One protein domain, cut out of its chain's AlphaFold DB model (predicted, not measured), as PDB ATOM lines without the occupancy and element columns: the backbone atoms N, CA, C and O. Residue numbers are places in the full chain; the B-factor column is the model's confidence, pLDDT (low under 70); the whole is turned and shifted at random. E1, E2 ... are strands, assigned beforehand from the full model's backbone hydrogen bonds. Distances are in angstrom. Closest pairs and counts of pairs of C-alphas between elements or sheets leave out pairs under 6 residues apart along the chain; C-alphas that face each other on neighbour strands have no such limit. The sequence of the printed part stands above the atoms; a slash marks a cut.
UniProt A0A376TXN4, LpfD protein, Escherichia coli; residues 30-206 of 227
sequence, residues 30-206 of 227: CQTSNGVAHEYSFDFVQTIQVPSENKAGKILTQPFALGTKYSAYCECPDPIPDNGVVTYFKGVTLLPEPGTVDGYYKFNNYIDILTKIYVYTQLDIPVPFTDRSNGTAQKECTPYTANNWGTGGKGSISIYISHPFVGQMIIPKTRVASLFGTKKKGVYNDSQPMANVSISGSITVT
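This is residues 30 to 206 of the 227 residues of the protein "LpfD protein" of Escherichia coli (UniProt A0A376TXN4). What shape does the backbone make? Two curled sheets, one of E2, E11, E10, E5 and E8 in that order and one of E3, E9, E6 and E7, stand partly face to face and make a long rod, with most strands running along it. A small pair of short strands, E1 and E4, sits near one end of the rod, beside the end of E10. What is it made of? The printed part has 177 residues, with no named helix and eleven named strands, E1 to E11 in chain order; its class is all strand. The larger sheet is mixed and the other two are antiparallel. The whole is compact, with a radius of gyration of the C-alphas of 17.9 A and spans of 62 by 26 by 26 A.

How is the largest sheet joined? E2, residues 38 to 48, is parallel to E11, residues 195 to 205, with N 40 and O 196 within hydrogen-bond range at 2.8 A, and E11 forms an antiparallel hairpin with E10, residues 168 to 182, where N 171 and O 201 are 2.8 A apart. E10 is antiparallel to E5, residues 85 to 93, with N 90 and O 180 at 2.9 A, and E5 to the edge strand E8, residues 129 to 138, with N 89 and O 132 at 2.8 A. E8 bends by 68 degrees at residue 135. How is the second sheet joined? E3, residues 59 to 65, is antiparallel to E9, residues 154 to 161, with N 60 and O 159 at 2.9 A. E9 is antiparallel to E6, residues 111 to 119, with N 114 and O 158 at 2.9 A, and E6 forms a hairpin with E7, residues 123 to 126, with N 117 and O 125 at 3.0 A. Where do the parts come closest? The closest C-alphas of E2 and E3 are those of Phe 44 and Gln 62, 7.0 A, and of E6 and E10 those of Thr 115 and Ala 177, 7.2 A. E1, residues 30 to 32, is antiparallel to E4, residues 72 to 74, with N 31 and O 73 at 2.8 A, and its closest C-alphas to E10 are those of Cys 30 and Gly 181, 4.9 A.

Which strands are long? E10 spans 41.0 A, E11 32.3 A, E2 32.0 A and E5 26.4 A from first to last C-alpha. Where are the anchors? E1 begins at C-alpha 30, (42.365, -12.194, 15.642), and E11 ends at C-alpha 205, (27.029, -11.283, -24.056).

How large is it? The two C-alphas farthest apart, those of Ser 52 and Asp 82, are 61.7 A apart, and the printed part has no cut. Which links are long? E5 to E6, E8 to E9 and E10 to E11. Where is confidence low? Residues 143 to 146 are under 70; the mean pLDDT of the printed part is 94.7.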
ATOM      1  N   CYS A  30      41.962 -10.888  16.135       95.00
ATOM      2  CA  CYS A  30      42.365 -12.194  15.642       95.00
ATOM      3  C   CYS A  30      43.257 -12.055  14.407       95.00
ATOM      4  O   CYS A  30      43.045 -11.174  13.574       95.00
ATOM      5  N   GLN A  31      44.212 -12.967  14.264       94.50
ATOM      6  CA  GLN A  31      45.159 -13.015  13.154       94.50
ATOM      7  C   GLN A  31      45.426 -14.458  12.725       94.50
ATOM      8  O   GLN A  31      45.228 -15.406  13.490       94.50
ATOM      9  N   THR A  32      45.873 -14.642  11.485       94.38
ATOM     10  CA  THR A  32      46.292 -15.961  11.005       94.38
ATOM     11  C   THR A  32      47.585 -16.400  11.685       94.38
ATOM     12  O   THR A  32      48.450 -15.588  12.010       94.38
ATOM     13  N   SER A  33      47.753 -17.707  11.886       91.62
ATOM     14  CA  SER A  33      48.921 -18.246  12.600       91.62
ATOM     15  C   SER A  33      50.255 -17.970  11.895       91.62
ATOM     16  O   SER A  33      51.290 -17.918  12.548       91.62
ATOM     17  N   ASN A  34      50.243 -17.806  10.569       89.38
ATOM     18  CA  ASN A  34      51.419 -17.464   9.761       89.38
ATOM     19  C   ASN A  34      51.557 -15.950   9.510       89.38
ATOM     20  O   ASN A  34      52.449 -15.537   8.776       89.38
ATOM     21  N   GLY A  35      50.648 -15.138  10.057       90.00
ATOM     22  CA  GLY A  35      50.592 -13.694   9.865       90.00
ATOM     23  C   GLY A  35      50.180 -13.230   8.462       90.00
ATOM     24  O   GLY A  35      50.121 -12.023   8.230       90.00
ATOM     25  N   VAL A  36      49.877 -14.151   7.543       93.88
ATOM     26  CA  VAL A  36      49.466 -13.867   6.162       93.88
ATOM     27  C   VAL A  36      47.980 -14.169   6.000       93.88
ATOM     28  O   VAL A  36      47.517 -15.240   6.392       93.88
ATOM     29  N   ALA A  37      47.230 -13.241   5.408       96.69
ATOM     30  CA  ALA A  37      45.810 -13.430   5.139       96.69
ATOM     31  C   ALA A  37      45.564 -14.650   4.240       96.69
ATOM     32  O   ALA A  37      46.260 -14.854   3.243       96.69
ATOM     33  N   HIS A  38      44.547 -15.443   4.566       96.94
ATOM     34  CA  HIS A  38      44.137 -16.559   3.721       96.94
ATOM     35  C   HIS A  38      43.434 -16.054   2.458       96.94
ATOM     36  O   HIS A  38      42.503 -15.254   2.532       96.94
ATOM     37  N   GLU A  39      43.851 -16.527   1.289       97.12
ATOM     38  CA  GLU A  39      43.283 -16.085   0.014       97.12
ATOM     39  C   GLU A  39      42.167 -17.025  -0.444       97.12
ATOM     40  O   GLU A  39      42.403 -18.170  -0.833       97.12
ATOM     41  N   TYR A  40      40.944 -16.509  -0.467       97.81
ATOM     42  CA  TYR A  40      39.819 -17.129  -1.144       97.81
ATOM     43  C   TYR A  40      39.703 -16.546  -2.547       97.81
ATOM     44  O   TYR A  40      39.553 -15.342  -2.712       97.81
ATOM     45  N   SER A  41      39.776 -17.396  -3.567       96.38
ATOM     46  CA  SER A  41      39.621 -17.002  -4.967       96.38
ATOM     47  C   SER A  41      38.544 -17.863  -5.595       96.38
ATOM     48  O   SER A  41      38.548 -19.078  -5.396       96.38
ATOM     49  N   PHE A  42      37.642 -17.252  -6.354       94.88
ATOM     50  CA  PHE A  42      36.619 -17.986  -7.085       94.88
ATOM     51  C   PHE A  42      36.381 -17.368  -8.463       94.88
ATOM     52  O   PHE A  42      36.588 -16.167  -8.664       94.88
ATOM     53  N   ASP A  43      35.923 -18.205  -9.392       96.12
ATOM     54  CA  ASP A  43      35.641 -17.791 -10.760       96.12
ATOM     55  C   ASP A  43      34.172 -17.401 -10.927       96.12
ATOM     56  O   ASP A  43      33.255 -18.191 -10.687       96.12
ATOM     57  N   PHE A  44      33.953 -16.165 -11.360       97.19
ATOM     58  CA  PHE A  44      32.671 -15.618 -11.760       97.19
ATOM     59  C   PHE A  44      32.541 -15.740 -13.277       97.19
ATOM     60  O   PHE A  44      33.171 -14.994 -14.032       97.19
ATOM     61  N   VAL A  45      31.742 -16.701 -13.735       96.31
ATOM     62  CA  VAL A  45      31.521 -16.947 -15.164       96.31
ATOM     63  C   VAL A  45      30.031 -16.885 -15.433       96.31
ATOM     64  O   VAL A  45      29.269 -17.716 -14.944       96.31
ATOM     65  N   GLN A  46      29.614 -15.879 -16.196       97.06
ATOM     66  CA  GLN A  46      28.209 -15.641 -16.512       97.06
ATOM     67  C   GLN A  46      28.031 -15.309 -17.989       97.06
ATOM     68  O   GLN A  46      28.889 -14.682 -18.611       97.06
ATOM     69  N   THR A  47      26.874 -15.681 -18.532       96.31
ATOM     70  CA  THR A  47      26.498 -15.355 -19.910       96.31
ATOM     71  C   THR A  47      25.147 -14.654 -19.927       96.31
ATOM     72  O   THR A  47      24.148 -15.205 -19.463       96.31
ATOM     73  N   ILE A  48      25.101 -13.451 -20.496       95.88
ATOM     74  CA  ILE A  48      23.867 -12.731 -20.806       95.88
ATOM     75  C   ILE A  48      23.341 -13.290 -22.132       95.88
ATOM     76  O   ILE A  48      23.884 -12.990 -23.193       95.88
ATOM     77  N   GLN A  49      22.324 -14.151 -22.047       93.62
ATOM     78  CA  GLN A  49      21.789 -14.921 -23.182       93.62
ATOM     79  C   GLN A  49      20.905 -14.104 -24.126       93.62
ATOM     80  O   GLN A  49      20.806 -14.424 -25.310       93.62
ATOM     81  N   VAL A  50      20.243 -13.074 -23.601       91.94
ATOM     82  CA  VAL A  50      19.366 -12.188 -24.365       91.94
ATOM     83  C   VAL A  50      20.093 -10.849 -24.528       91.94
ATOM     84  O   VAL A  50      20.302 -10.166 -23.525       91.94
ATOM     85  N   PRO A  51      20.486 -10.444 -25.749       90.19
ATOM     86  CA  PRO A  51      21.292  -9.238 -25.951       90.19
ATOM     87  C   PRO A  51      20.639  -7.964 -25.404       90.19
ATOM     88  O   PRO A  51      21.332  -7.104 -24.869       90.19
ATOM     89  N   SER A  52      19.309  -7.855 -25.467       91.50
ATOM     90  CA  SER A  52      18.554  -6.716 -24.928       91.50
ATOM     91  C   SER A  52      18.550  -6.639 -23.389       91.50
ATOM     92  O   SER A  52      18.188  -5.604 -22.820       91.50
ATOM     93  N   GLU A  53      19.001  -7.687 -22.689       94.19
ATOM     94  CA  GLU A  53      19.239  -7.663 -21.240       94.19
ATOM     95  C   GLU A  53      20.621  -7.132 -20.851       94.19
ATOM     96  O   GLU A  53      20.843  -6.826 -19.678       94.19
ATOM     97  N   ASN A  54      21.547  -6.996 -21.802       95.31
ATOM     98  CA  ASN A  54      22.810  -6.305 -21.579       95.31
ATOM     99  C   ASN A  54      22.556  -4.796 -21.559       95.31
ATOM    100  O   ASN A  54      22.719  -4.094 -22.555       95.31
ATOM    101  N   LYS A  55      22.088  -4.314 -20.412       95.94
ATOM    102  CA  LYS A  55      21.751  -2.915 -20.162       95.94
ATOM    103  C   LYS A  55      22.068  -2.545 -18.723       95.94
ATOM    104  O   LYS A  55      22.131  -3.415 -17.849       95.94
ATOM    105  N   ALA A  56      22.208  -1.243 -18.489       97.38
ATOM    106  CA  ALA A  56      22.325  -0.703 -17.146       97.38
ATOM    107  C   ALA A  56      21.182  -1.233 -16.260       97.38
ATOM    108  O   ALA A  56      20.024  -1.251 -16.687       97.38
ATOM    109  N   GLY A  57      21.502  -1.707 -15.058       97.12
ATOM    110  CA  GLY A  57      20.510  -2.281 -14.145       97.12
ATOM    111  C   GLY A  57      20.472  -3.808 -14.096       97.12
ATOM    112  O   GLY A  57      19.896  -4.364 -13.162       97.12
ATOM    113  N   LYS A  58      21.069  -4.516 -15.066       97.62
ATOM    114  CA  LYS A  58      21.137  -5.984 -15.021       97.62
ATOM    115  C   LYS A  58      22.016  -6.427 -13.851       97.62
ATOM    116  O   LYS A  58      23.138  -5.952 -13.707       97.62
ATOM    117  N   ILE A  59      21.521  -7.371 -13.052       97.88
ATOM    118  CA  ILE A  59      22.266  -7.976 -11.946       97.88
ATOM    119  C   ILE A  59      22.528  -9.449 -12.259       97.88
ATOM    120  O   ILE A  59      21.625 -10.180 -12.671       97.88
ATOM    121  N   LEU A  60      23.772  -9.874 -12.056       97.88
ATOM    122  CA  LEU A  60      24.224 -11.256 -12.165       97.88
ATOM    123  C   LEU A  60      24.757 -11.692 -10.801       97.88
ATOM    124  O   LEU A  60      25.697 -11.086 -10.295       97.88
ATOM    125  N   THR A  61      24.179 -12.730 -10.201       97.62
ATOM    126  CA  THR A  61      24.560 -13.191  -8.857       97.62
ATOM    127  C   THR A  61      25.078 -14.619  -8.903       97.62
ATOM    128  O   THR A  61      24.445 -15.492  -9.492       97.62
ATOM    129  N   GLN A  62      26.200 -14.868  -8.230       97.56
ATOM    130  CA  GLN A  62      26.788 -16.196  -8.095       97.56
ATOM    131  C   GLN A  62      27.213 -16.445  -6.635       97.56
ATOM    132  O   GLN A  62      27.969 -15.645  -6.073       97.56
ATOM    133  N   PRO A  63      26.742 -17.532  -5.995       97.50
ATOM    134  CA  PRO A  63      27.242 -17.948  -4.691       97.50
ATOM    135  C   PRO A  63      28.616 -18.620  -4.816       97.50
ATOM    136  O   PRO A  63      28.949 -19.196  -5.852       97.50
ATOM    137  N   PHE A  64      29.391 -18.607  -3.735       96.81
ATOM    138  CA  PHE A  64      30.636 -19.364  -3.625       96.81
ATOM    139  C   PHE A  64      30.720 -20.087  -2.276       96.81
ATOM    140  O   PHE A  64      30.240 -19.600  -1.251       96.81
ATOM    141  N   ALA A  65      31.339 -21.268  -2.282       96.62
ATOM    142  CA  ALA A  65      31.632 -22.070  -1.098       96.62
ATOM    143  C   ALA A  65      32.903 -22.893  -1.357       96.62
ATOM    144  O   ALA A  65      32.853 -23.960  -1.960       96.62
ATOM    145  N   LEU A  66      34.056 -22.370  -0.940       94.06
ATOM    146  CA  LEU A  66      35.374 -22.868  -1.348       94.06
ATOM    147  C   LEU A  66      35.918 -23.993  -0.459       94.06
ATOM    148  O   LEU A  66      36.894 -24.639  -0.823       94.06
ATOM    149  N   GLY A  67      35.314 -24.233   0.709       88.88
ATOM    150  CA  GLY A  67      35.625 -25.361   1.602       88.88
ATOM    151  C   GLY A  67      37.004 -25.336   2.277       88.88
ATOM    152  O   GLY A  67      37.194 -26.028   3.278       88.88
ATOM    153  N   THR A  68      37.951 -24.533   1.783       91.62
ATOM    154  CA  THR A  68      39.283 -24.387   2.375       91.62
ATOM    155  C   THR A  68      39.216 -23.630   3.694       91.62
ATOM    156  O   THR A  68      38.391 -22.735   3.900       91.62
ATOM    157  N   LYS A  69      40.089 -24.028   4.614       93.00
ATOM    158  CA  LYS A  69      40.159 -23.526   5.983       93.00
ATOM    159  C   LYS A  69      41.554 -22.996   6.261       93.00
ATOM    160  O   LYS A  69      42.498 -23.355   5.558       93.00
ATOM    161  N   TYR A  70      41.671 -22.181   7.296       93.38
ATOM    162  CA  TYR A  70      42.932 -21.606   7.734       93.38
ATOM    163  C   TYR A  70      43.083 -21.672   9.255       93.38
ATOM    164  O   TYR A  70      42.119 -21.875  10.003       93.38
ATOM    165  N   SER A  71      44.326 -21.526   9.706       93.38
ATOM    166  CA  SER A  71      44.671 -21.462  11.123       93.38
ATOM    167  C   SER A  71      44.741 -20.013  11.580       93.38
ATOM    168  O   SER A  71      45.385 -19.184  10.934       93.38
ATOM    169  N   ALA A  72      44.097 -19.717  12.702       93.12
ATOM    170  CA  ALA A  72      44.092 -18.391  13.299       93.12
ATOM    171  C   ALA A  72      43.939 -18.471  14.817       93.12
ATOM    172  O   ALA A  72      43.439 -19.459  15.349       93.12
ATOM    173  N   TYR A  73      44.352 -17.410  15.494       93.50
ATOM    174  CA  TYR A  73      44.226 -17.226  16.934       93.50
ATOM    175  C   TYR A  73      43.916 -15.757  17.226       93.50
ATOM    176  O   TYR A  73      43.991 -14.912  16.331       93.50
ATOM    177  N   CYS A  74      43.539 -15.453  18.460       93.69
ATOM    178  CA  CYS A  74      43.183 -14.115  18.900       93.69
ATOM    179  C   CYS A  74      43.989 -13.703  20.124       93.69
ATOM    180  O   CYS A  74      44.463 -14.543  20.887       93.69
ATOM    181  N   GLU A  75      44.118 -12.394  20.311       93.44
ATOM    182  CA  GLU A  75      44.629 -11.826  21.550       93.44
ATOM    183  C   GLU A  75      43.677 -12.141  22.706       93.44
ATOM    184  O   GLU A  75      42.460 -11.922  22.623       93.44
ATOM    185  N   CYS A  76      44.256 -12.658  23.785       92.12
ATOM    186  CA  CYS A  76      43.550 -13.063  24.985       92.12
ATOM    187  C   CYS A  76      44.306 -12.603  26.236       92.12
ATOM    188  O   CYS A  76      45.540 -12.530  26.207       92.12
ATOM    189  N   PRO A  77      43.583 -12.369  27.346       91.69
ATOM    190  CA  PRO A  77      44.199 -12.054  28.632       91.69
ATOM    191  C   PRO A  77      44.927 -13.253  29.260       91.69
ATOM    192  O   PRO A  77      45.843 -13.069  30.053       91.69
ATOM    193  N   ASP A  78      44.528 -14.474  28.893       87.50
ATOM    194  CA  ASP A  78      45.097 -15.737  29.365       87.50
ATOM    195  C   ASP A  78      45.254 -16.700  28.165       87.50
ATOM    196  O   ASP A  78      44.354 -16.742  27.317       87.50
ATOM    197  N   PRO A  79      46.359 -17.465  28.042       83.19
ATOM    198  CA  PRO A  79      46.510 -18.504  27.012       83.19
ATOM    199  C   PRO A  79      45.480 -19.633  27.097       83.19
ATOM    200  O   PRO A  79      45.164 -20.256  26.083       83.19
ATOM    201  N   ILE A  80      45.008 -19.948  28.301       85.56
ATOM    202  CA  ILE A  80      44.116 -21.067  28.605       85.56
ATOM    203  C   ILE A  80      42.954 -20.522  29.447       85.56
ATOM    204  O   ILE A  80      42.791 -20.886  30.610       85.56
ATOM    205  N   PRO A  81      42.113 -19.644  28.875       86.25
ATOM    206  CA  PRO A  81      41.057 -19.000  29.638       86.25
ATOM    207  C   PRO A  81      40.021 -20.030  30.106       86.25
ATOM    208  O   PRO A  81      39.674 -20.965  29.377       86.25
ATOM    209  N   ASP A  82      39.449 -19.827  31.291       87.00
ATOM    210  CA  ASP A  82      38.398 -20.703  31.830       87.00
ATOM    211  C   ASP A  82      37.134 -20.697  30.961       87.00
ATOM    212  O   ASP A  82      36.507 -21.741  30.757       87.00
ATOM    213  N   ASN A  83      36.814 -19.553  30.350       88.94
ATOM    214  CA  ASN A  83      35.638 -19.359  29.505       88.94
ATOM    215  C   ASN A  83      36.021 -18.910  28.092       88.94
ATOM    216  O   ASN A  83      36.958 -18.140  27.895       88.94
ATOM    217  N   GLY A  84      35.276 -19.398  27.098       88.88
ATOM    218  CA  GLY A  84      35.400 -18.930  25.721       88.88
ATOM    219  C   GLY A  84      34.642 -17.624  25.495       88.88
ATOM    220  O   GLY A  84      33.631 -17.362  26.144       88.88
ATOM    221  N   VAL A  85      35.094 -16.837  24.523       94.00
ATOM    222  CA  VAL A  85      34.434 -15.594  24.098       94.00
ATOM    223  C   VAL A  85      34.010 -15.722  22.642       94.00
ATOM    224  O   VAL A  85      34.646 -16.423  21.851       94.00
ATOM    225  N   VAL A  86      32.886 -15.098  22.290       96.06
ATOM    226  CA  VAL A  86      32.379 -15.097  20.914       96.06
ATOM    227  C   VAL A  86      33.317 -14.333  19.984       96.06
ATOM    228  O   VAL A  86      33.920 -13.338  20.380       96.06
ATOM    229  N   THR A  87      33.419 -14.773  18.732       96.69
ATOM    230  CA  THR A  87      34.179 -14.034  17.720       96.69
ATOM    231  C   THR A  87      33.259 -13.089  16.958       96.69
ATOM    232  O   THR A  87      32.180 -13.479  16.501       96.69
ATOM    233  N   TYR A  88      33.703 -11.850  16.781       98.06
ATOM    234  CA  TYR A  88      33.067 -10.844  15.944       98.06
ATOM    235  C   TYR A  88      33.877 -10.621  14.676       98.06
ATOM    236  O   TYR A  88      35.103 -10.545  14.717       98.06
ATOM    237  N   PHE A  89      33.189 -10.459  13.555       98.44
ATOM    238  CA  PHE A  89      33.797 -10.244  12.253       98.44
ATOM    239  C   PHE A  89      33.484  -8.857  11.707       98.44
ATOM    240  O   PHE A  89      32.387  -8.325  11.901       98.44
ATOM    241  N   LYS A  90      34.459  -8.314  10.982       98.56
ATOM    242  CA  LYS A  90      34.349  -7.096  10.186       98.56
ATOM    243  C   LYS A  90      34.754  -7.411   8.750       98.56
ATOM    244  O   LYS A  90      35.804  -8.006   8.526       98.56
ATOM    245  N   GLY A  91      33.916  -7.027   7.797       98.44
ATOM    246  CA  GLY A  91      34.201  -7.095   6.369       98.44
ATOM    247  C   GLY A  91      34.429  -5.692   5.828       98.44
ATOM    248  O   GLY A  91      33.636  -4.794   6.106       98.44
ATOM    249  N   VAL A  92      35.486  -5.505   5.047       98.31
ATOM    250  CA  VAL A  92      35.835  -4.229   4.410       98.31
ATOM    251  C   VAL A  92      35.938  -4.443   2.906       98.31
ATOM    252  O   VAL A  92      36.470  -5.461   2.464       98.31
ATOM    253  N   THR A  93      35.408  -3.507   2.120       98.00
ATOM    254  CA  THR A  93      35.586  -3.500   0.663       98.00
ATOM    255  C   THR A  93      36.991  -3.015   0.318       98.00
ATOM    256  O   THR A  93      37.511  -2.101   0.955       98.00
ATOM    257  N   LEU A  94      37.605  -3.623  -0.690       97.88
ATOM    258  CA  LEU A  94      38.888  -3.174  -1.238       97.88
ATOM    259  C   LEU A  94      38.719  -2.367  -2.530       97.88
ATOM    260  O   LEU A  94      39.703  -1.897  -3.099       97.88
ATOM    261  N   LEU A  95      37.479  -2.213  -2.994       97.25
ATOM    262  CA  LEU A  95      37.152  -1.386  -4.144       97.25
ATOM    263  C   LEU A  95      36.995   0.076  -3.684       97.25
ATOM    264  O   LEU A  95      36.267   0.329  -2.722       97.25
ATOM    265  N   PRO A  96      37.688   1.031  -4.331       91.44
ATOM    266  CA  PRO A  96      37.914   2.366  -3.771       91.44
ATOM    267  C   PRO A  96      36.703   3.297  -3.875       91.44
ATOM    268  O   PRO A  96      36.570   4.223  -3.079       91.44
ATOM    269  N   GLU A  97      35.834   3.074  -4.860       95.50
ATOM    270  CA  GLU A  97      34.737   3.978  -5.197       95.50
ATOM    271  C   GLU A  97      33.385   3.294  -4.955       95.50
ATOM    272  O   GLU A  97      33.207   2.130  -5.337       95.50
ATOM    273  N   PRO A  98      32.405   4.001  -4.363       96.94
ATOM    274  CA  PRO A  98      31.012   3.578  -4.407       96.94
ATOM    275  C   PRO A  98      30.562   3.335  -5.853       96.94
ATOM    276  O   PRO A  98      30.986   4.029  -6.778       96.94
ATOM    277  N   GLY A  99      29.726   2.320  -6.043       96.06
ATOM    278  CA  GLY A  99      29.128   1.997  -7.329       96.06
ATOM    279  C   GLY A  99      27.908   2.859  -7.635       96.06
ATOM    280  O   GLY A  99      27.565   3.796  -6.918       96.06
ATOM    281  N   THR A 100      27.214   2.492  -8.707       95.06
ATOM    282  CA  THR A 100      25.993   3.157  -9.179       95.06
ATOM    283  C   THR A 100      24.818   2.987  -8.209       95.06
ATOM    284  O   THR A 100      23.921   3.826  -8.168       95.06
ATOM    285  N   VAL A 101      24.799   1.886  -7.452       95.06
ATOM    286  CA  VAL A 101      23.727   1.513  -6.519       95.06
ATOM    287  C   VAL A 101      24.311   1.326  -5.122       95.06
ATOM    288  O   VAL A 101      25.393   0.756  -4.974       95.06
ATOM    289  N   ASP A 102      23.572   1.750  -4.096       94.81
ATOM    290  CA  ASP A 102      23.975   1.589  -2.698       94.81
ATOM    291  C   ASP A 102      24.356   0.138  -2.368       94.81
ATOM    292  O   ASP A 102      23.657  -0.824  -2.699       94.81
ATOM    293  N   GLY A 103      25.499  -0.016  -1.697       94.81
ATOM    294  CA  GLY A 103      26.080  -1.311  -1.338       94.81
ATOM    295  C   GLY A 103      26.913  -1.972  -2.441       94.81
ATOM    296  O   GLY A 103      27.651  -2.909  -2.147       94.81
ATOM    297  N   TYR A 104      26.854  -1.486  -3.683       98.19
ATOM    298  CA  TYR A 104      27.782  -1.887  -4.737       98.19
ATOM    299  C   TYR A 104      28.996  -0.958  -4.751       98.19
ATOM    300  O   TYR A 104      28.905   0.219  -4.406       98.19
ATOM    301  N   TYR A 105      30.133  -1.490  -5.183       98.44
ATOM    302  CA  TYR A 105      31.377  -0.750  -5.344       98.44
ATOM    303  C   TYR A 105      31.897  -0.899  -6.761       98.44
ATOM    304  O   TYR A 105      31.847  -1.984  -7.343       98.44
ATOM    305  N   LYS A 106      32.394   0.193  -7.323       97.94
ATOM    306  CA  LYS A 106      32.830   0.230  -8.711       97.94
ATOM    307  C   LYS A 106      34.041  -0.670  -8.921       97.94
ATOM    308  O   LYS A 106      35.028  -0.581  -8.190       97.94
ATOM    309  N   PHE A 107      33.968  -1.525  -9.936       97.25
ATOM    310  CA  PHE A 107      35.071  -2.407 -10.310       97.25
ATOM    311  C   PHE A 107      35.785  -1.907 -11.565       97.25
ATOM    312  O   PHE A 107      37.012  -1.849 -11.611       97.25
ATOM    313  N   ASN A 108      35.021  -1.511 -12.583       96.06
ATOM    314  CA  ASN A 108      35.523  -0.835 -13.776       96.06
ATOM    315  C   ASN A 108      34.422   0.068 -14.367       96.06
ATOM    316  O   ASN A 108      33.416   0.336 -13.718       96.06
ATOM    317  N   ASN A 109      34.593   0.547 -15.601       95.44
ATOM    318  CA  ASN A 109      33.623   1.448 -16.240       95.44
ATOM    319  C   ASN A 109      32.282   0.790 -16.610       95.44
ATOM    320  O   ASN A 109      31.349   1.498 -16.970       95.44
ATOM    321  N   TYR A 110      32.184  -0.533 -16.553       97.50
ATOM    322  CA  TYR A 110      31.030  -1.288 -17.033       97.50
ATOM    323  C   TYR A 110      30.285  -2.029 -15.931       97.50
ATOM    324  O   TYR A 110      29.112  -2.359 -16.121       97.50
ATOM    325  N   ILE A 111      30.956  -2.329 -14.816       97.88
ATOM    326  CA  ILE A 111      30.384  -3.128 -13.738       97.88
ATOM    327  C   ILE A 111      30.726  -2.613 -12.340       97.88
ATOM    328  O   ILE A 111      31.850  -2.179 -12.066       97.88
ATOM    329  N   ASP A 112      29.757  -2.784 -11.444       98.31
ATOM    330  CA  ASP A 112      29.897  -2.601 -10.002       98.31
ATOM    331  C   ASP A 112      29.656  -3.933  -9.282       98.31
ATOM    332  O   ASP A 112      28.949  -4.811  -9.780       98.31
ATOM    333  N   ILE A 113      30.235  -4.100  -8.097       98.31
ATOM    334  CA  ILE A 113      30.268  -5.368  -7.372       98.31
ATOM    335  C   ILE A 113      29.755  -5.191  -5.951       98.31
ATOM    336  O   ILE A 113      30.244  -4.360  -5.191       98.31
ATOM    337  N   LEU A 114      28.810  -6.046  -5.575       98.44
ATOM    338  CA  LEU A 114      28.394  -6.281  -4.201       98.44
ATOM    339  C   LEU A 114      28.961  -7.628  -3.752       98.44
ATOM    340  O   LEU A 114      28.626  -8.673  -4.315       98.44
ATOM    341  N   THR A 115      29.777  -7.603  -2.702       98.50
ATOM    342  CA  THR A 115      30.303  -8.813  -2.061       98.50
ATOM    343  C   THR A 115      29.529  -9.088  -0.782       98.50
ATOM    344  O   THR A 115      29.381  -8.200   0.056       98.50
ATOM    345  N   LYS A 116      29.056 -10.321  -0.603       98.56
ATOM    346  CA  LYS A 116      28.504 -10.806   0.661       98.56
ATOM    347  C   LYS A 116      29.380 -11.918   1.214       98.56
ATOM    348  O   LYS A 116      29.764 -12.823   0.476       98.56
ATOM    349  N   ILE A 117      29.663 -11.865   2.511       98.50
ATOM    350  CA  ILE A 117      30.430 -12.895   3.217       98.50
ATOM    351  C   ILE A 117      29.509 -13.590   4.212       98.50
ATOM    352  O   ILE A 117      28.812 -12.937   4.988       98.50
ATOM    353  N   TYR A 118      29.532 -14.919   4.204       98.25
ATOM    354  CA  TYR A 118      28.833 -15.731   5.183       98.25
ATOM    355  C   TYR A 118      29.543 -15.665   6.536       98.25
ATOM    356  O   TYR A 118      30.708 -16.058   6.659       98.25
ATOM    357  N   VAL A 119      28.817 -15.244   7.569       97.44
ATOM    358  CA  VAL A 119      29.229 -15.378   8.970       97.44
ATOM    359  C   VAL A 119      28.256 -16.340   9.651       97.44
ATOM    360  O   VAL A 119      27.040 -16.224   9.498       97.44
ATOM    361  N   TYR A 120      28.779 -17.328  10.387       94.50
ATOM    362  CA  TYR A 120      27.942 -18.317  11.077       94.50
ATOM    363  C   TYR A 120      26.904 -17.613  11.975       94.50
ATOM    364  O   TYR A 120      27.199 -16.576  12.552       94.50
ATOM    365  N   THR A 121      25.670 -18.123  12.037       93.06
ATOM    366  CA  THR A 121      24.471 -17.486  12.646       93.06
ATOM    367  C   THR A 121      23.922 -16.218  11.977       93.06
ATOM    368  O   THR A 121      22.776 -15.869  12.238       93.06
ATOM    369  N   GLN A 122      24.678 -15.548  11.104       94.50
ATOM    370  CA  GLN A 122      24.262 -14.292  10.460       94.50
ATOM    371  C   GLN A 122      23.936 -14.441   8.968       94.50
ATOM    372  O   GLN A 122      23.345 -13.538   8.383       94.50
ATOM    373  N   LEU A 123      24.304 -15.577   8.363       95.25
ATOM    374  CA  LEU A 123      24.192 -15.833   6.924       95.25
ATOM    375  C   LEU A 123      25.066 -14.869   6.099       95.25
ATOM    376  O   LEU A 123      26.101 -14.406   6.579       95.25
ATOM    377  N   ASP A 124      24.697 -14.640   4.839       97.19
ATOM    378  CA  ASP A 124      25.417 -13.788   3.892       97.19
ATOM    379  C   ASP A 124      25.184 -12.302   4.200       97.19
ATOM    380  O   ASP A 124      24.104 -11.761   3.947       97.19
ATOM    381  N   ILE A 125      26.217 -11.621   4.696       98.12
ATOM    382  CA  ILE A 125      26.169 -10.201   5.063       98.12
ATOM    383  C   ILE A 125      26.855  -9.361   3.978       98.12
ATOM    384  O   ILE A 125      27.983  -9.694   3.604       98.12
ATOM    385  N   PRO A 126      26.236  -8.271   3.482       98.19
ATOM    386  CA  PRO A 126      26.885  -7.357   2.544       98.19
ATOM    387  C   PRO A 126      28.099  -6.670   3.174       98.19
ATOM    388  O   PRO A 126      28.036  -6.186   4.302       98.19
ATOM    389  N   VAL A 127      29.203  -6.638   2.431       98.31
ATOM    390  CA  VAL A 127      30.419  -5.891   2.763       98.31
ATOM    391  C   VAL A 127      30.234  -4.432   2.321       98.31
ATOM    392  O   VAL A 127      29.810  -4.218   1.185       98.31
ATOM    393  N   PRO A 128      30.586  -3.433   3.154       98.00
ATOM    394  CA  PRO A 128      31.218  -3.546   4.469       98.00
ATOM    395  C   PRO A 128      30.238  -3.825   5.622       98.00
ATOM    396  O   PRO A 128      29.078  -3.428   5.599       98.00
ATOM    397  N   PHE A 129      30.740  -4.460   6.684       98.38
ATOM    398  CA  PHE A 129      30.021  -4.676   7.947       98.38
ATOM    399  C   PHE A 129      30.994  -4.703   9.130       98.38
ATOM    400  O   PHE A 129      32.148  -5.072   8.951       98.38
ATOM    401  N   THR A 130      30.528  -4.400  10.347       98.19
ATOM    402  CA  THR A 130      31.323  -4.497  11.589       98.19
ATOM    403  C   THR A 130      30.587  -5.279  12.674       98.19
ATOM    404  O   THR A 130      29.356  -5.358  12.659       98.19
ATOM    405  N   ASP A 131      31.347  -5.850  13.609       97.81
ATOM    406  CA  ASP A 131      30.872  -6.471  14.850       97.81
ATOM    407  C   ASP A 131      29.792  -7.551  14.668       97.81
ATOM    408  O   ASP A 131      28.904  -7.737  15.508       97.81
ATOM    409  N   ARG A 132      29.878  -8.309  13.569       98.12
ATOM    410  CA  ARG A 132      28.958  -9.414  13.284       98.12
ATOM    411  C   ARG A 132      29.442 -10.677  13.980       98.12
ATOM    412  O   ARG A 132      30.478 -11.233  13.626       98.12
ATOM    413  N   SER A 133      28.712 -11.093  15.011       96.56
ATOM    414  CA  SER A 133      29.072 -12.261  15.815       96.56
ATOM    415  C   SER A 133      28.855 -13.550  15.039       96.56
ATOM    416  O   SER A 133      27.843 -13.693  14.358       96.56
ATOM    417  N   ASN A 134      29.755 -14.513  15.213       95.19
ATOM    418  CA  ASN A 134      29.483 -15.882  14.803       95.19
ATOM    419  C   ASN A 134      28.672 -16.679  15.837       95.19
ATOM    420  O   ASN A 134      28.359 -17.829  15.580       95.19
ATOM    421  N   GLY A 135      28.361 -16.129  17.012       94.81
ATOM    422  CA  GLY A 135      27.606 -16.832  18.053       94.81
ATOM    423  C   GLY A 135      28.328 -18.029  18.688       94.81
ATOM    424  O   GLY A 135      27.717 -18.742  19.478       94.81
ATOM    425  N   THR A 136      29.609 -18.267  18.385       90.81
ATOM    426  CA  THR A 136      30.373 -19.386  18.956       90.81
ATOM    427  C   THR A 136      31.379 -18.874  19.975       90.81
ATOM    428  O   THR A 136      32.378 -18.254  19.607       90.81
ATOM    429  N   ALA A 137      31.136 -19.150  21.255       92.75
ATOM    430  CA  ALA A 137      32.091 -18.870  22.320       92.75
ATOM    431  C   ALA A 137      33.196 -19.931  22.322       92.75
ATOM    432  O   ALA A 137      32.907 -21.121  22.446       92.75
ATOM    433  N   GLN A 138      34.446 -19.511  22.139       90.25
ATOM    434  CA  GLN A 138      35.601 -20.396  21.964       90.25
ATOM    435  C   GLN A 138      36.877 -19.752  22.544       90.25
ATOM    436  O   GLN A 138      36.868 -18.570  22.901       90.25
ATOM    437  N   LYS A 139      37.946 -20.547  22.682       91.19
ATOM    438  CA  LYS A 139      39.187 -20.219  23.414       91.19
ATOM    439  C   LYS A 139      40.426 -20.204  22.505       91.19
ATOM    440  O   LYS A 139      41.453 -20.785  22.841       91.19
ATOM    441  N   GLU A 140      40.331 -19.617  21.316       91.38
ATOM    442  CA  GLU A 140      41.408 -19.596  20.313       91.38
ATOM    443  C   GLU A 140      42.543 -18.620  20.684       91.38
ATOM    444  O   GLU A 140      42.824 -17.682  19.948       91.38
ATOM    445  N   CYS A 141      43.181 -18.823  21.838       89.19
ATOM    446  CA  CYS A 141      44.161 -17.909  22.439       89.19
ATOM    447  C   CYS A 141      45.619 -18.279  22.171       89.19
ATOM    448  O   CYS A 141      46.530 -17.501  22.444       89.19
ATOM    449  N   THR A 142      45.855 -19.469  21.629       82.81
ATOM    450  CA  THR A 142      47.193 -19.954  21.303       82.81
ATOM    451  C   THR A 142      47.300 -20.211  19.806       82.81
ATOM    452  O   THR A 142      46.397 -20.828  19.226       82.81
ATOM    453  N   PRO A 143      48.418 -19.832  19.170       69.81
ATOM    454  CA  PRO A 143      48.744 -20.323  17.842       69.81
ATOM    455  C   PRO A 143      48.665 -21.863  17.833       69.81
ATOM    456  O   PRO A 143      49.027 -22.510  18.813       69.81
ATOM    457  N   TYR A 144      48.174 -22.454  16.740       63.94
ATOM    458  CA  TYR A 144      48.119 -23.910  16.468       63.94
ATOM    459  C   TYR A 144      46.969 -24.735  17.073       63.94
ATOM    460  O   TYR A 144      46.775 -25.870  16.635       63.94
ATOM    461  N   THR A 145      46.158 -24.204  17.996       61.06
ATOM    462  CA  THR A 145      44.990 -24.946  18.524       61.06
ATOM    463  C   THR A 145      43.736 -24.791  17.665       61.06
ATOM    464  O   THR A 145      42.887 -25.682  17.648       61.06
ATOM    465  N   ALA A 146      43.631 -23.711  16.888       64.88
ATOM    466  CA  ALA A 146      42.461 -23.416  16.068       64.88
ATOM    467  C   ALA A 146      42.788 -23.436  14.564       64.88
ATOM    468  O   ALA A 146      43.095 -22.420  13.942       64.88
ATOM    469  N   ASN A 147      42.689 -24.630  13.974       73.94
ATOM    470  CA  ASN A 147      43.021 -24.912  12.566       73.94
ATOM    471  C   ASN A 147      41.783 -25.040  11.656       73.94
ATOM    472  O   ASN A 147      41.847 -25.638  10.584       73.94
ATOM    473  N   ASN A 148      40.626 -24.551  12.109       86.69
ATOM    474  CA  ASN A 148      39.332 -24.825  11.481       86.69
ATOM    475  C   ASN A 148      38.537 -23.550  11.155       86.69
ATOM    476  O   ASN A 148      37.307 -23.578  11.110       86.69
ATOM    477  N   TRP A 149      39.221 -22.423  10.940       92.94
ATOM    478  CA  TRP A 149      38.562 -21.182  10.542       92.94
ATOM    479  C   TRP A 149      38.190 -21.245   9.061       92.94
ATOM    480  O   TRP A 149      39.001 -21.648   8.232       92.94
ATOM    481  N   GLY A 150      36.954 -20.866   8.729       93.94
ATOM    482  CA  GLY A 150      36.449 -20.869   7.349       93.94
ATOM    483  C   GLY A 150      35.619 -19.641   6.970       93.94
ATOM    484  O   GLY A 150      35.074 -19.588   5.866       93.94
ATOM    485  N   THR A 151      35.480 -18.660   7.869       96.38
ATOM    486  CA  THR A 151      34.777 -17.405   7.562       96.38
ATOM    487  C   THR A 151      35.514 -16.684   6.430       96.38
ATOM    488  O   THR A 151      36.738 -16.621   6.425       96.38
ATOM    489  N   GLY A 152      34.775 -16.165   5.447       96.00
ATOM    490  CA  GLY A 152      35.345 -15.627   4.202       96.00
ATOM    491  C   GLY A 152      35.341 -16.625   3.041       96.00
ATOM    492  O   GLY A 152      35.300 -16.204   1.891       96.00
ATOM    493  N   GLY A 153      35.285 -17.934   3.315       96.62
ATOM    494  CA  GLY A 153      35.273 -18.981   2.285       96.62
ATOM    495  C   GLY A 153      33.899 -19.309   1.702       96.62
ATOM    496  O   GLY A 153      33.797 -20.169   0.826       96.62
ATOM    497  N   LYS A 154      32.837 -18.663   2.189       97.94
ATOM    498  CA  LYS A 154      31.460 -18.821   1.714       97.94
ATOM    499  C   LYS A 154      30.779 -17.460   1.625       97.94
ATOM    500  O   LYS A 154      31.025 -16.599   2.471       97.94
ATOM    501  N   GLY A 155      29.907 -17.292   0.640       97.75
ATOM    502  CA  GLY A 155      29.105 -16.090   0.465       97.75
ATOM    503  C   GLY A 155      28.535 -15.996  -0.944       97.75
ATOM    504  O   GLY A 155      28.297 -17.011  -1.604       97.75
ATOM    505  N   SER A 156      28.353 -14.770  -1.422       97.88
ATOM    506  CA  SER A 156      27.874 -14.502  -2.776       97.88
ATOM    507  C   SER A 156      28.440 -13.204  -3.331       97.88
ATOM    508  O   SER A 156      28.735 -12.264  -2.594       97.88
ATOM    509  N   ILE A 157      28.576 -13.148  -4.653       97.75
ATOM    510  CA  ILE A 157      28.878 -11.917  -5.376       97.75
ATOM    511  C   ILE A 157      27.750 -11.603  -6.334       97.75
ATOM    512  O   ILE A 157      27.244 -12.481  -7.029       97.75
ATOM    513  N   SER A 158      27.359 -10.335  -6.347       98.19
ATOM    514  CA  SER A 158      26.439  -9.783  -7.329       98.19
ATOM    515  C   SER A 158      27.156  -8.712  -8.132       98.19
ATOM    516  O   SER A 158      27.733  -7.792  -7.559       98.19
ATOM    517  N   ILE A 159      27.106  -8.833  -9.451       98.25
ATOM    518  CA  ILE A 159      27.636  -7.857 -10.392       98.25
ATOM    519  C   ILE A 159      26.468  -7.081 -10.984       98.25
ATOM    520  O   ILE A 159      25.540  -7.679 -11.526       98.25
ATOM    521  N   TYR A 160      26.517  -5.762 -10.861       98.31
ATOM    522  CA  TYR A 160      25.603  -4.822 -11.490       98.31
ATOM    523  C   TYR A 160      26.236  -4.312 -12.783       98.31
ATOM    524  O   TYR A 160      27.353  -3.800 -12.759       98.31
ATOM    525  N   ILE A 161      25.537  -4.440 -13.910       98.19
ATOM    526  CA  ILE A 161      25.949  -3.823 -15.171       98.19
ATOM    527  C   ILE A 161      25.632  -2.330 -15.084       98.19
ATOM    528  O   ILE A 161      24.460  -1.955 -15.049       98.19
ATOM    529  N   SER A 162      26.665  -1.486 -15.047       97.44
ATOM    530  CA  SER A 162      26.536  -0.025 -15.077       97.44
ATOM    531  C   SER A 162      26.521   0.512 -16.505       97.44
ATOM    532  O   SER A 162      25.705   1.377 -16.817       97.44
ATOM    533  N   HIS A 163      27.323  -0.073 -17.401       96.94
ATOM    534  CA  HIS A 163      27.294   0.226 -18.833       96.94
ATOM    535  C   HIS A 163      27.313  -1.060 -19.665       96.94
ATOM    536  O   HIS A 163      28.095  -1.969 -19.371       96.94
ATOM    537  N   PRO A 164      26.486  -1.151 -20.721       95.62
ATOM    538  CA  PRO A 164      26.494  -2.302 -21.610       95.62
ATOM    539  C   PRO A 164      27.812  -2.394 -22.385       95.62
ATOM    540  O   PRO A 164      28.439  -1.386 -22.711       95.62
ATOM    541  N   PHE A 165      28.215  -3.616 -22.716       95.25
ATOM    542  CA  PHE A 165      29.440  -3.905 -23.469       95.25
ATOM    543  C   PHE A 165      29.203  -5.000 -24.510       95.25
ATOM    544  O   PHE A 165      28.252  -5.767 -24.412       95.25
ATOM    545  N   VAL A 166      30.057  -5.092 -25.528       91.94
ATOM    546  CA  VAL A 166      29.902  -6.077 -26.609       91.94
ATOM    547  C   VAL A 166      30.885  -7.227 -26.421       91.94
ATOM    548  O   VAL A 166      32.037  -7.015 -26.046       91.94
ATOM    549  N   GLY A 167      30.443  -8.447 -26.726       92.69
ATOM    550  CA  GLY A 167      31.294  -9.632 -26.688       92.69
ATOM    551  C   GLY A 167      31.561 -10.097 -25.260       92.69
ATOM    552  O   GLY A 167      30.624 -10.398 -24.524       92.69
ATOM    553  N   GLN A 168      32.835 -10.196 -24.884       95.94
ATOM    554  CA  GLN A 168      33.259 -10.737 -23.596       95.94
ATOM    555  C   GLN A 168      34.061  -9.706 -22.804       95.94
ATOM    556  O   GLN A 168      34.987  -9.086 -23.322       95.94
ATOM    557  N   MET A 169      33.740  -9.584 -21.519       97.19
ATOM    558  CA  MET A 169      34.538  -8.854 -20.544       97.19
ATOM    559  C   MET A 169      35.290  -9.837 -19.657       97.19
ATOM    560  O   MET A 169      34.678 -10.701 -19.032       97.19
ATOM    561  N   ILE A 170      36.610  -9.679 -19.578       97.50
ATOM    562  CA  ILE A 170      37.462 -10.451 -18.674       97.50
ATOM    563  C   ILE A 170      37.602  -9.705 -17.348       97.50
ATOM    564  O   ILE A 170      37.901  -8.512 -17.315       97.50
ATOM    565  N   ILE A 171      37.410 -10.436 -16.256       97.81
ATOM    566  CA  ILE A 171      37.606  -9.975 -14.888       97.81
ATOM    567  C   ILE A 171      38.966 -10.519 -14.424       97.81
ATOM    568  O   ILE A 171      39.082 -11.723 -14.162       97.81
ATOM    569  N   PRO A 172      40.016  -9.680 -14.345       97.44
ATOM    570  CA  PRO A 172      41.310 -10.117 -13.836       97.44
ATOM    571  C   PRO A 172      41.209 -10.452 -12.348       97.44
ATOM    572  O   PRO A 172      40.391  -9.867 -11.632       97.44
ATOM    573  N   LYS A 173      42.084 -11.346 -11.869       97.75
ATOM    574  CA  LYS A 173      42.127 -11.719 -10.453       97.75
ATOM    575  C   LYS A 173      42.324 -10.481  -9.577       97.75
ATOM    576  O   LYS A 173      43.404  -9.897  -9.568       97.75
ATOM    577  N   THR A 174      41.293 -10.123  -8.823       98.06
ATOM    578  CA  THR A 174      41.252  -8.884  -8.043       98.06
ATOM    579  C   THR A 174      40.652  -9.156  -6.674       98.06
ATOM    580  O   THR A 174      39.593  -9.777  -6.572       98.06
ATOM    581  N   ARG A 175      41.316  -8.680  -5.616       98.25
ATOM    582  CA  ARG A 175      40.775  -8.710  -4.254       98.25
ATOM    583  C   ARG A 175      39.669  -7.664  -4.134       98.25
ATOM    584  O   ARG A 175      39.899  -6.497  -4.432       98.25
ATOM    585  N   VAL A 176      38.491  -8.079  -3.685       98.31
ATOM    586  CA  VAL A 176      37.311  -7.207  -3.555       98.31
ATOM    587  C   VAL A 176      36.910  -6.967  -2.106       98.31
ATOM    588  O   VAL A 176      36.264  -5.965  -1.811       98.31
ATOM    589  N   ALA A 177      37.309  -7.852  -1.190       98.44
ATOM    590  CA  ALA A 177      37.020  -7.695   0.227       98.44
ATOM    591  C   ALA A 177      38.114  -8.293   1.116       98.44
ATOM    592  O   ALA A 177      38.744  -9.292   0.761       98.44
ATOM    593  N   SER A 178      38.263  -7.713   2.304       98.50
ATOM    594  CA  SER A 178      39.067  -8.236   3.408       98.50
ATOM    595  C   SER A 178      38.187  -8.521   4.619       98.50
ATOM    596  O   SER A 178      37.238  -7.790   4.910       98.50
ATOM    597  N   LEU A 179      38.520  -9.588   5.338       98.56
ATOM    598  CA  LEU A 179      37.844 -10.032   6.548       98.56
ATOM    599  C   LEU A 179      38.783  -9.920   7.748       98.56
ATOM    600  O   LEU A 179      39.906 -10.422   7.722       98.56
ATOM    601  N   PHE A 180      38.272  -9.349   8.830       98.56
ATOM    602  CA  PHE A 180      38.942  -9.218  10.117       98.56
ATOM    603  C   PHE A 180      38.103  -9.886  11.205       98.56
ATOM    604  O   PHE A 180      36.873  -9.925  11.116       98.56
ATOM    605  N   GLY A 181      38.763 -10.380  12.247       97.44
ATOM    606  CA  GLY A 181      38.123 -10.993  13.406       97.44
ATOM    607  C   GLY A 181      38.617 -10.375  14.706       97.44
ATOM    608  O   GLY A 181      39.716  -9.827  14.765       97.44
ATOM    609  N   THR A 182      37.796 -10.460  15.746       97.19
ATOM    610  CA  THR A 182      38.149 -10.026  17.099       97.19
ATOM    611  C   THR A 182      37.330 -10.764  18.150       97.19
ATOM    612  O   THR A 182      36.202 -11.188  17.890       97.19
ATOM    613  N   LYS A 183      37.878 -10.885  19.359       96.06
ATOM    614  CA  LYS A 183      37.144 -11.301  20.561       96.06
ATOM    615  C   LYS A 183      36.548 -10.119  21.334       96.06
ATOM    616  O   LYS A 183      35.738 -10.334  22.231       96.06
ATOM    617  N   LYS A 184      36.868  -8.874  20.959       95.94
ATOM    618  CA  LYS A 184      36.363  -7.650  21.594       95.94
ATOM    619  C   LYS A 184      35.800  -6.681  20.555       95.94
ATOM    620  O   LYS A 184      36.524  -6.199  19.688       95.94
ATOM    621  N   LYS A 185      34.498  -6.385  20.653       96.50
ATOM    622  CA  LYS A 185      33.806  -5.483  19.715       96.50
ATOM    623  C   LYS A 185      34.550  -4.159  19.549       96.50
ATOM    624  O   LYS A 185      35.027  -3.589  20.529       96.50
ATOM    625  N   GLY A 186      34.615  -3.676  18.315       96.38
ATOM    626  CA  GLY A 186      35.283  -2.425  17.959       96.38
ATOM    627  C   GLY A 186      36.816  -2.453  18.017       96.38
ATOM    628  O   GLY A 186      37.433  -1.460  17.648       96.38
ATOM    629  N   VAL A 187      37.450  -3.560  18.427       96.88
ATOM    630  CA  VAL A 187      38.914  -3.674  18.529       96.88
ATOM    631  C   VAL A 187      39.421  -4.635  17.460       96.88
ATOM    632  O   VAL A 187      39.347  -5.847  17.626       96.88
ATOM    633  N   TYR A 188      39.931  -4.105  16.350       97.44
ATOM    634  CA  TYR A 188      40.433  -4.883  15.213       97.44
ATOM    635  C   TYR A 188      41.863  -4.469  14.857       97.44
ATOM    636  O   TYR A 188      42.239  -3.317  15.061       97.44
ATOM    637  N   ASN A 189      42.637  -5.389  14.278       95.50
ATOM    638  CA  ASN A 189      43.919  -5.065  13.658       95.50
ATOM    639  C   ASN A 189      43.712  -4.822  12.157       95.50
ATOM    640  O   ASN A 189      43.745  -5.753  11.354       95.50
ATOM    641  N   ASP A 190      43.509  -3.562  11.779       94.06
ATOM    642  CA  ASP A 190      43.198  -3.178  10.395       94.06
ATOM    643  C   ASP A 190      44.370  -3.327   9.421       94.06
ATOM    644  O   ASP A 190      44.173  -3.314   8.208       94.06
ATOM    645  N   SER A 191      45.584  -3.527   9.937       94.12
ATOM    646  CA  SER A 191      46.768  -3.793   9.116       94.12
ATOM    647  C   SER A 191      46.900  -5.261   8.697       94.12
ATOM    648  O   SER A 191      47.665  -5.568   7.783       94.12
ATOM    649  N   GLN A 192      46.152  -6.171   9.333       95.12
ATOM    650  CA  GLN A 192      46.350  -7.610   9.186       95.12
ATOM    651  C   GLN A 192      45.016  -8.357   9.028       95.12
ATOM    652  O   GLN A 192      44.443  -8.848  10.004       95.12
ATOM    653  N   PRO A 193      44.492  -8.465   7.794       97.56
ATOM    654  CA  PRO A 193      43.284  -9.235   7.545       97.56
ATOM    655  C   PRO A 193      43.520 -10.728   7.770       97.56
ATOM    656  O   PRO A 193      44.593 -11.268   7.502       97.56
ATOM    657  N   MET A 194      42.477 -11.418   8.223       97.25
ATOM    658  CA  MET A 194      42.496 -12.870   8.382       97.25
ATOM    659  C   MET A 194      42.301 -13.584   7.047       97.25
ATOM    660  O   MET A 194      42.899 -14.630   6.806       97.25
ATOM    661  N   ALA A 195      41.454 -13.025   6.183       97.88
ATOM    662  CA  ALA A 195      41.189 -13.569   4.863       97.88
ATOM    663  C   ALA A 195      40.890 -12.461   3.853       97.88
ATOM    664  O   ALA A 195      40.326 -11.425   4.203       97.88
ATOM    665  N   ASN A 196      41.225 -12.712   2.592       98.25
ATOM    666  CA  ASN A 196      40.851 -11.880   1.457       98.25
ATOM    667  C   ASN A 196      39.963 -12.678   0.506       98.25
ATOM    668  O   ASN A 196      40.198 -13.863   0.273       98.25
ATOM    669  N   VAL A 197      38.968 -12.009  -0.070       98.19
ATOM    670  CA  VAL A 197      38.114 -12.559  -1.124       98.19
ATOM    671  C   VAL A 197      38.523 -11.926  -2.445       98.19
ATOM    672  O   VAL A 197      38.499 -10.702  -2.596       98.19
ATOM    673  N   SER A 198      38.904 -12.770  -3.395       98.12
ATOM    674  CA  SER A 198      39.287 -12.417  -4.753       98.12
ATOM    675  C   SER A 198      38.319 -13.003  -5.765       98.12
ATOM    676  O   SER A 198      37.812 -14.113  -5.597       98.12
ATOM    677  N   ILE A 199      38.132 -12.264  -6.851       97.62
ATOM    678  CA  ILE A 199      37.295 -12.651  -7.980       97.62
ATOM    679  C   ILE A 199      38.164 -12.728  -9.228       97.62
ATOM    680  O   ILE A 199      39.071 -11.912  -9.395       97.62
ATOM    681  N   SER A 200      37.856 -13.656 -10.118       98.00
ATOM    682  CA  SER A 200      38.355 -13.717 -11.495       98.00
ATOM    683  C   SER A 200      37.242 -14.226 -12.401       98.00
ATOM    684  O   SER A 200      36.236 -14.722 -11.907       98.00
ATOM    685  N   GLY A 201      37.384 -14.115 -13.719       97.25
ATOM    686  CA  GLY A 201      36.497 -14.810 -14.651       97.25
ATOM    687  C   GLY A 201      36.067 -13.954 -15.826       97.25
ATOM    688  O   GLY A 201      36.863 -13.185 -16.366       97.25
ATOM    689  N   SER A 202      34.821 -14.119 -16.270       97.62
ATOM    690  CA  SER A 202      34.316 -13.389 -17.430       97.62
ATOM    691  C   SER A 202      32.799 -13.268 -17.469       97.62
ATOM    692  O   SER A 202      32.071 -14.117 -16.950       97.62
ATOM    693  N   ILE A 203      32.333 -12.219 -18.139       97.75
ATOM    694  CA  ILE A 203      30.930 -12.042 -18.500       97.75
ATOM    695  C   ILE A 203      30.848 -11.975 -20.021       97.75
ATOM    696  O   ILE A 203      31.494 -11.126 -20.639       97.75
ATOM    697  N   THR A 204      30.058 -12.859 -20.619       96.88
ATOM    698  CA  THR A 204      29.865 -12.925 -22.072       96.88
ATOM    699  C   THR A 204      28.456 -12.482 -22.435       96.88
ATOM    700  O   THR A 204      27.491 -12.904 -21.807       96.88
ATOM    701  N   VAL A 205      28.317 -11.660 -23.468       96.06
ATOM    702  CA  VAL A 205      27.029 -11.283 -24.056       96.06
ATOM    703  C   VAL A 205      26.875 -12.035 -25.370       96.06
ATOM    704  O   VAL A 205      27.743 -11.952 -26.242       96.06
ATOM    705  N   THR A 206      25.789 -12.790 -25.518       91.19
ATOM    706  CA  THR A 206      25.474 -13.441 -26.794       91.19
ATOM    707  C   THR A 206      25.175 -12.388 -27.857       91.19
ATOM    708  O   THR A 206      24.611 -11.328 -27.584       91.19
TER     709      THR A 206